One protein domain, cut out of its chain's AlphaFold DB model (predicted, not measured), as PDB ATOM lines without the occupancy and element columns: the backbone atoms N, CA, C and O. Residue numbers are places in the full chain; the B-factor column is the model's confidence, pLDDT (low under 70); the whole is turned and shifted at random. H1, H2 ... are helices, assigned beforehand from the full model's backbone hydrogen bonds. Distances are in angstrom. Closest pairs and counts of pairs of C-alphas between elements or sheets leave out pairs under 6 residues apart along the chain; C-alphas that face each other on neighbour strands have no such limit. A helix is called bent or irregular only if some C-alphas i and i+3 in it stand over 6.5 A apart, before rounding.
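What this domain is: This is residues 350 to 400 of the 404 residues of the protein "Nsmaf protein" of Symbiodinium sp. CCMP2456 (UniProt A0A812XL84). This is a drawn-out model with a single helix, H1, at one end and a small helical hairpin, H2 and H3 side by side, at the other, and between them a long link with no named element, residues 364 to 379. The link goes on beyond the last residue of H1, where residues 364 to 369 stick out, then folds back and crosses the gap to H2, and no helix bridges the two ends. The printed part has 51 residues with three named helices, in the order H1, H2, H3, and no named strand; the class is all helix, with 27 of the 51 residues in named elements. The whole is extended, with a radius of gyration of the C-alphas of 16.3 A, and its C-alphas span 42 by 25 by 14 A.

How they stand to each other: Begin at Leu 350 and go along to H1, residues 352 to 363, which touches no helix. From Gly 364 the backbone runs through a long link of 16 residues, 364 to 379, before it reaches H2, residues 380 to 387. H1 and H2 follow each other in the chain, yet they are apart, with no C-alpha of the one within 8 A of the other. After H2 look at residues 388 to 391, a tight link of 4 residues, which brings you to H3, residues 392 to 398. H2 and H3 touch, with 4 pairs of C-alphas within 8 A. Their closest C-alphas are those of Ile 384 and Met 395, 5.9 A apart, and the two centres are 9.8 A apart. Their lines stand at a shallow tilt of 16 degrees, and they run opposite ways. H2 and H3 are a helical hairpin. H1 and H3 are apart. In the backbones of H1, H2 and H3, every O i to N i+4 pair is within hydrogen-bond range.

Where its parts are: Find the C-alpha of Glu 352 at (-4.859, 14.521, 44.852); from there H1 runs to Ala 363, whose C-alpha is at (-18.483, 9.635, 37.484). H1 is the longest helix, with 12 residues, and measures 16.2 A from first to last C-alpha. Read on past it to the C-alpha of Glu 368 at (-20.177, 1.880, 30.062), in the stretch that stands free, and then to that of Thr 375 at (-5.269, 12.241, 26.787), where x is again well above its value at Glu 368. H2 begins at Pro 380 and ends at Leu 387, 8 residues with 10.5 A from first to last C-alpha. H3 begins at Pro 392 and ends at Leu 398, 7 residues with 10.4 A from first to last C-alpha; look for its last C-alpha at (3.105, 17.849, 11.441). None of the three helices is bent or irregular.

The domain as a whole: The outline is elongated. The two C-alphas farthest apart are those of Asp 366, in the long link, and Ala 390, in the tight link, at 42.9 A. From the first printed C-alpha, that of Leu 350, to the last, that of Asn 400, the distance is 35.0 A. Residues 364 to 379 are the long stretch with no named element, and their C-alphas lie 3 to 22 A from the mean of the C-alphas. The printed part runs from 350 to 400 and has no cut. Look at the B-factor column for the pLDDT: its mean over the printed part is 88.8, with 95 for H1, 90 for H2 and 76 for H3. One printed residue, Asn 400, is under 70.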
ATOM      1  N   LEU A 350      -0.616  11.887  40.766       93.44
ATOM      2  CA  LEU A 350       0.376  12.490  41.668       93.44
ATOM      3  C   LEU A 350      -0.217  13.628  42.510       93.44
ATOM      4  O   LEU A 350       0.187  13.832  43.649       93.44
ATOM      5  N   SER A 351      -1.174  14.372  41.946       94.25
ATOM      6  CA  SER A 351      -1.885  15.452  42.633       94.25
ATOM      7  C   SER A 351      -3.278  14.983  43.023       94.25
ATOM      8  O   SER A 351      -4.105  14.726  42.148       94.25
ATOM      9  N   GLU A 352      -3.556  14.944  44.327       94.81
ATOM     10  CA  GLU A 352      -4.859  14.521  44.852       94.81
ATOM     11  C   GLU A 352      -5.999  15.378  44.285       94.81
ATOM     12  O   GLU A 352      -6.985  14.854  43.780       94.81
ATOM     13  N   LYS A 353      -5.814  16.706  44.237       96.31
ATOM     14  CA  LYS A 353      -6.787  17.642  43.649       96.31
ATOM     15  C   LYS A 353      -7.111  17.299  42.190       96.31
ATOM     16  O   LYS A 353      -8.273  17.309  41.790       96.31
ATOM     17  N   ARG A 354      -6.083  17.005  41.387       93.69
ATOM     18  CA  ARG A 354      -6.246  16.657  39.967       93.69
ATOM     19  C   ARG A 354      -6.911  15.289  39.798       93.69
ATOM     20  O   ARG A 354      -7.727  15.121  38.896       93.69
ATOM     21  N   LEU A 355      -6.589  14.333  40.669       95.31
ATOM     22  CA  LEU A 355      -7.203  13.009  40.678       95.31
ATOM     23  C   LEU A 355      -8.694  13.072  41.035       95.31
ATOM     24  O   LEU A 355      -9.496  12.449  40.342       95.31
ATOM     25  N   SER A 356      -9.071  13.846  42.058       96.12
ATOM     26  CA  SER A 356     -10.476  14.057  42.437       96.12
ATOM     27  C   SER A 356     -11.284  14.639  41.283       96.12
ATOM     28  O   SER A 356     -12.315  14.079  40.925       96.12
ATOM     29  N   TYR A 357     -10.749  15.663  40.609       95.12
ATOM     30  CA  TYR A 357     -11.365  16.218  39.402       95.12
ATOM     31  C   TYR A 357     -11.604  15.154  38.315       95.12
ATOM     32  O   TYR A 357     -12.690  15.077  37.744       95.12
ATOM     33  N   PHE A 358     -10.615  14.296  38.024       95.19
ATOM     34  CA  PHE A 358     -10.795  13.244  37.019       95.19
ATOM     35  C   PHE A 358     -11.810  12.180  37.439       95.19
ATOM     36  O   PHE A 358     -12.544  11.688  36.584       95.19
ATOM     37  N   ARG A 359     -11.874  11.840  38.730       95.81
ATOM     38  CA  ARG A 359     -12.873  10.908  39.271       95.81
ATOM     39  C   ARG A 359     -14.284  11.475  39.169       95.81
ATOM     40  O   ARG A 359     -15.168  10.761  38.711       95.81
ATOM     41  N   GLU A 360     -14.484  12.741  39.528       96.00
ATOM     42  CA  GLU A 360     -15.773  13.432  39.391       96.00
ATOM     43  C   GLU A 360     -16.210  13.504  37.926       96.00
ATOM     44  O   GLU A 360     -17.329  13.112  37.591       96.00
ATOM     45  N   ARG A 361     -15.298  13.907  37.031       95.12
ATOM     46  CA  ARG A 361     -15.550  13.938  35.584       95.12
ATOM     47  C   ARG A 361     -15.952  12.564  35.054       95.12
ATOM     48  O   ARG A 361     -16.903  12.477  34.293       95.12
ATOM     49  N   MET A 362     -15.236  11.510  35.449       95.44
ATOM     50  CA  MET A 362     -15.534  10.130  35.056       95.44
ATOM     51  C   MET A 362     -16.883   9.658  35.615       95.44
ATOM     52  O   MET A 362     -17.635   8.989  34.912       95.44
ATOM     53  N   ALA A 363     -17.213  10.006  36.862       94.69
ATOM     54  CA  ALA A 363     -18.483   9.635  37.484       94.69
ATOM     55  C   ALA A 363     -19.680  10.229  36.726       94.69
ATOM     56  O   ALA A 363     -20.656   9.513  36.500       94.69
ATOM     57  N   GLY A 364     -19.559  11.485  36.280       93.75
ATOM     58  CA  GLY A 364     -20.567  12.188  35.482       93.75
ATOM     59  C   GLY A 364     -20.616  11.824  33.993       93.75
ATOM     60  O   GLY A 364     -21.398  12.432  33.274       93.75
ATOM     61  N   MET A 365     -19.791  10.885  33.506       95.25
ATOM     62  CA  MET A 365     -19.895  10.384  32.129       95.25
ATOM     63  C   MET A 365     -21.053   9.397  31.979       95.25
ATOM     64  O   MET A 365     -21.223   8.502  32.816       95.25
ATOM     65  N   ASP A 366     -21.768   9.517  30.865       90.25
ATOM     66  CA  ASP A 366     -22.758   8.544  30.409       90.25
ATOM     67  C   ASP A 366     -22.084   7.374  29.667       90.25
ATOM     68  O   ASP A 366     -21.030   7.540  29.051       90.25
ATOM     69  N   GLY A 367     -22.705   6.191  29.701       88.44
ATOM     70  CA  GLY A 367     -22.207   4.977  29.037       88.44
ATOM     71  C   GLY A 367     -21.317   4.078  29.908       88.44
ATOM     72  O   GLY A 367     -20.999   4.399  31.057       88.44
ATOM     73  N   GLU A 368     -20.955   2.914  29.358       86.56
ATOM     74  CA  GLU A 368     -20.177   1.880  30.062       86.56
ATOM     75  C   GLU A 368     -18.657   2.117  29.986       86.56
ATOM     76  O   GLU A 368     -17.938   1.835  30.946       86.56
ATOM     77  N   ASP A 369     -18.168   2.737  28.907       90.06
ATOM     78  CA  ASP A 369     -16.740   3.005  28.682       90.06
ATOM     79  C   ASP A 369     -16.270   4.295  29.375       90.06
ATOM     80  O   ASP A 369     -15.898   5.295  28.752       90.06
ATOM     81  N   LYS A 370     -16.292   4.289  30.710       93.62
ATOM     82  CA  LYS A 370     -15.824   5.415  31.531       93.62
ATOM     83  C   LYS A 370     -14.299   5.443  31.621       93.62
ATOM     84  O   LYS A 370     -13.649   4.418  31.814       93.62
ATOM     85  N   PHE A 371     -13.711   6.638  31.564       94.06
ATOM     86  CA  PHE A 371     -12.257   6.809  31.607       94.06
ATOM     87  C   PHE A 371     -11.816   7.999  32.465       94.06
ATOM     88  O   PHE A 371     -12.444   9.059  32.492       94.06
ATOM     89  N   LEU A 372     -10.658   7.861  33.117       93.75
ATOM     90  CA  LEU A 372     -10.054   8.952  33.889       93.75
ATOM     91  C   LEU A 372      -9.381   9.993  32.988       93.75
ATOM     92  O   LEU A 372      -9.576  11.195  33.180       93.75
ATOM     93  N   TYR A 373      -8.626   9.550  31.979       93.12
ATOM     94  CA  TYR A 373      -7.767  10.411  31.162       93.12
ATOM     95  C   TYR A 373      -8.224  10.406  29.703       93.12
ATOM     96  O   TYR A 373      -8.213   9.365  29.061       93.12
ATOM     97  N   GLY A 374      -8.632  11.569  29.183       90.25
ATOM     98  CA  GLY A 374      -8.955  11.739  27.756       90.25
ATOM     99  C   GLY A 374      -7.731  11.980  26.870       90.25
ATOM    100  O   GLY A 374      -7.860  12.100  25.658       90.25
ATOM    101  N   THR A 375      -6.548  12.079  27.474       89.69
ATOM    102  CA  THR A 375      -5.269  12.241  26.787       89.69
ATOM    103  C   THR A 375      -4.366  11.057  27.098       89.69
ATOM    104  O   THR A 375      -4.370  10.520  28.208       89.69
ATOM    105  N   HIS A 376      -3.581  10.647  26.106       92.25
ATOM    106  CA  HIS A 376      -2.649   9.537  26.237       92.25
ATOM    107  C   HIS A 376      -1.245  10.048  26.586       92.25
ATOM    108  O   HIS A 376      -0.836  11.113  26.137       92.25
ATOM    109  N   TYR A 377      -0.485   9.286  27.374       92.44
ATOM    110  CA  TYR A 377       0.871   9.661  27.812       92.44
ATOM    111  C   TYR A 377       1.941   9.507  26.716       92.44
ATOM    112  O   TYR A 377       3.067   9.961  26.887       92.44
ATOM    113  N   SER A 378       1.601   8.861  25.602       92.25
ATOM    114  CA  SER A 378       2.481   8.603  24.461       92.25
ATOM    115  C   SER A 378       1.740   8.996  23.192       92.25
ATOM    116  O   SER A 378       0.775   8.327  22.827       92.25
ATOM    117  N   THR A 379       2.150  10.081  22.544       90.62
ATOM    118  CA  THR A 379       1.549  10.545  21.287       90.62
ATOM    119  C   THR A 379       2.642  11.030  20.336       90.62
ATOM    120  O   THR A 379       3.655  11.552  20.820       90.62
ATOM    121  N   PRO A 380       2.445  10.939  19.007       89.12
ATOM    122  CA  PRO A 380       3.404  11.480  18.046       89.12
ATOM    123  C   PRO A 380       3.715  12.959  18.286       89.12
ATOM    124  O   PRO A 380       4.873  13.364  18.234       89.12
ATOM    125  N   ALA A 381       2.689  13.751  18.621       87.75
ATOM    126  CA  ALA A 381       2.828  15.177  18.899       87.75
ATOM    127  C   ALA A 381       3.791  15.449  20.066       87.75
ATOM    128  O   ALA A 381       4.645  16.326  19.965       87.75
ATOM    129  N   TYR A 382       3.715  14.665  21.150       91.19
ATOM    130  CA  TYR A 382       4.641  14.810  22.278       91.19
ATOM    131  C   TYR A 382       6.073  14.440  21.902       91.19
ATOM    132  O   TYR A 382       7.003  15.136  22.298       91.19
ATOM    133  N   VAL A 383       6.265  13.366  21.133       91.94
ATOM    134  CA  VAL A 383       7.600  12.933  20.693       91.94
ATOM    135  C   VAL A 383       8.261  14.020  19.850       91.94
ATOM    136  O   VAL A 383       9.400  14.398  20.113       91.94
ATOM    137  N   ILE A 384       7.527  14.571  18.885       88.31
ATOM    138  CA  ILE A 384       8.008  15.653  18.020       88.31
ATOM    139  C   ILE A 384       8.336  16.901  18.837       88.31
ATOM    140  O   ILE A 384       9.397  17.482  18.632       88.31
ATOM    141  N   TYR A 385       7.474  17.276  19.786       89.56
ATOM    142  CA  TYR A 385       7.723  18.408  20.677       89.56
ATOM    143  C   TYR A 385       9.041  18.241  21.452       89.56
ATOM    144  O   TYR A 385       9.876  19.145  21.468       89.56
ATOM    145  N   TRP A 386       9.283  17.058  22.026       90.88
ATOM    146  CA  TRP A 386      10.535  16.762  22.730       90.88
ATOM    147  C   TRP A 386      11.758  16.718  21.807       90.88
ATOM    148  O   TRP A 386      12.850  17.110  22.215       90.88
ATOM    149  N   LEU A 387      11.587  16.262  20.564       89.69
ATOM    150  CA  LEU A 387      12.662  16.123  19.581       89.69
ATOM    151  C   LEU A 387      12.833  17.346  18.674       89.69
ATOM    152  O   LEU A 387      13.673  17.296  17.778       89.69
ATOM    153  N   LEU A 388      12.115  18.447  18.909       85.06
ATOM    154  CA  LEU A 388      12.103  19.633  18.044       85.06
ATOM    155  C   LEU A 388      13.507  20.095  17.632       85.06
ATOM    156  O   LEU A 388      13.760  20.387  16.467       85.06
ATOM    157  N   ARG A 389      14.445  20.132  18.583       85.06
ATOM    158  CA  ARG A 389      15.821  20.584  18.321       85.06
ATOM    159  C   ARG A 389      16.679  19.547  17.593       85.06
ATOM    160  O   ARG A 389      17.651  19.928  16.955       85.06
ATOM    161  N   ALA A 390      16.342  18.264  17.706       84.56
ATOM    162  CA  ALA A 390      17.075  17.167  17.077       84.56
ATOM    163  C   ALA A 390      16.538  16.821  15.677       84.56
ATOM    164  O   ALA A 390      17.305  16.375  14.831       84.56
ATOM    165  N   MET A 391      15.235  17.015  15.439       82.00
ATOM    166  CA  MET A 391      14.529  16.651  14.203       82.00
ATOM    167  C   MET A 391      13.524  17.747  13.776       82.00
ATOM    168  O   MET A 391      12.319  17.483  13.670       82.00
ATOM    169  N   PRO A 392      13.970  18.998  13.552       78.94
ATOM    170  CA  PRO A 392      13.079  20.132  13.279       78.94
ATOM    171  C   PRO A 392      12.217  19.939  12.023       78.94
ATOM    172  O   PRO A 392      11.068  20.377  11.966       78.94
ATOM    173  N   GLU A 393      12.723  19.229  11.018       76.88
ATOM    174  CA  GLU A 393      12.006  18.938   9.780       76.88
ATOM    175  C   GLU A 393      10.801  18.007   9.983       76.88
ATOM    176  O   GLU A 393       9.845  18.065   9.209       76.88
ATOM    177  N   ARG A 394      10.807  17.174  11.034       79.56
ATOM    178  CA  ARG A 394       9.662  16.324  11.399       79.56
ATOM    179  C   ARG A 394       8.522  17.149  11.994       79.56
ATOM    180  O   ARG A 394       7.363  16.876  11.696       79.56
ATOM    181  N   MET A 395       8.840  18.208  12.740       77.88
ATOM    182  CA  MET A 395       7.838  19.142  13.257       77.88
ATOM    183  C   MET A 395       7.164  19.943  12.147       77.88
ATOM    184  O   MET A 395       5.937  20.028  12.112       77.88
ATOM    185  N   LEU A 396       7.948  20.446  11.189       72.62
ATOM    186  CA  LEU A 396       7.412  21.172  10.034       72.62
ATOM    187  C   LEU A 396       6.415  20.329   9.228       72.62
ATOM    188  O   LEU A 396       5.469  20.876   8.665       72.62
ATOM    189  N   ARG A 397       6.587  19.001   9.184       71.38
ATOM    190  CA  ARG A 397       5.614  18.100   8.548       71.38
ATOM    191  C   ARG A 397       4.289  18.049   9.302       71.38
ATOM    192  O   ARG A 397       3.248  18.104   8.660       71.38
ATOM    193  N   LEU A 398       4.322  17.961  10.633       72.88
ATOM    194  CA  LEU A 398       3.105  17.849  11.441       72.88
ATOM    195  C   LEU A 398       2.342  19.183  11.545       72.88
ATOM    196  O   LEU A 398       1.115  19.194  11.533       72.88
ATOM    197  N   HIS A 399       3.053  20.312  11.599       73.81
ATOM    198  CA  HIS A 399       2.478  21.643  11.839       73.81
ATOM    199  C   HIS A 399       2.288  22.482  10.562       73.81
ATOM    200  O   HIS A 399       2.390  23.708  10.586       73.81
ATOM    201  N   ASN A 400       1.997  21.844   9.421       69.56
ATOM    202  CA  ASN A 400       1.734  22.533   8.147       69.56
ATOM    203  C   ASN A 400       2.810  23.575   7.776       69.56
ATOM    204  O   ASN A 400       2.509  24.682   7.320       69.56
TER     205      ASN A 400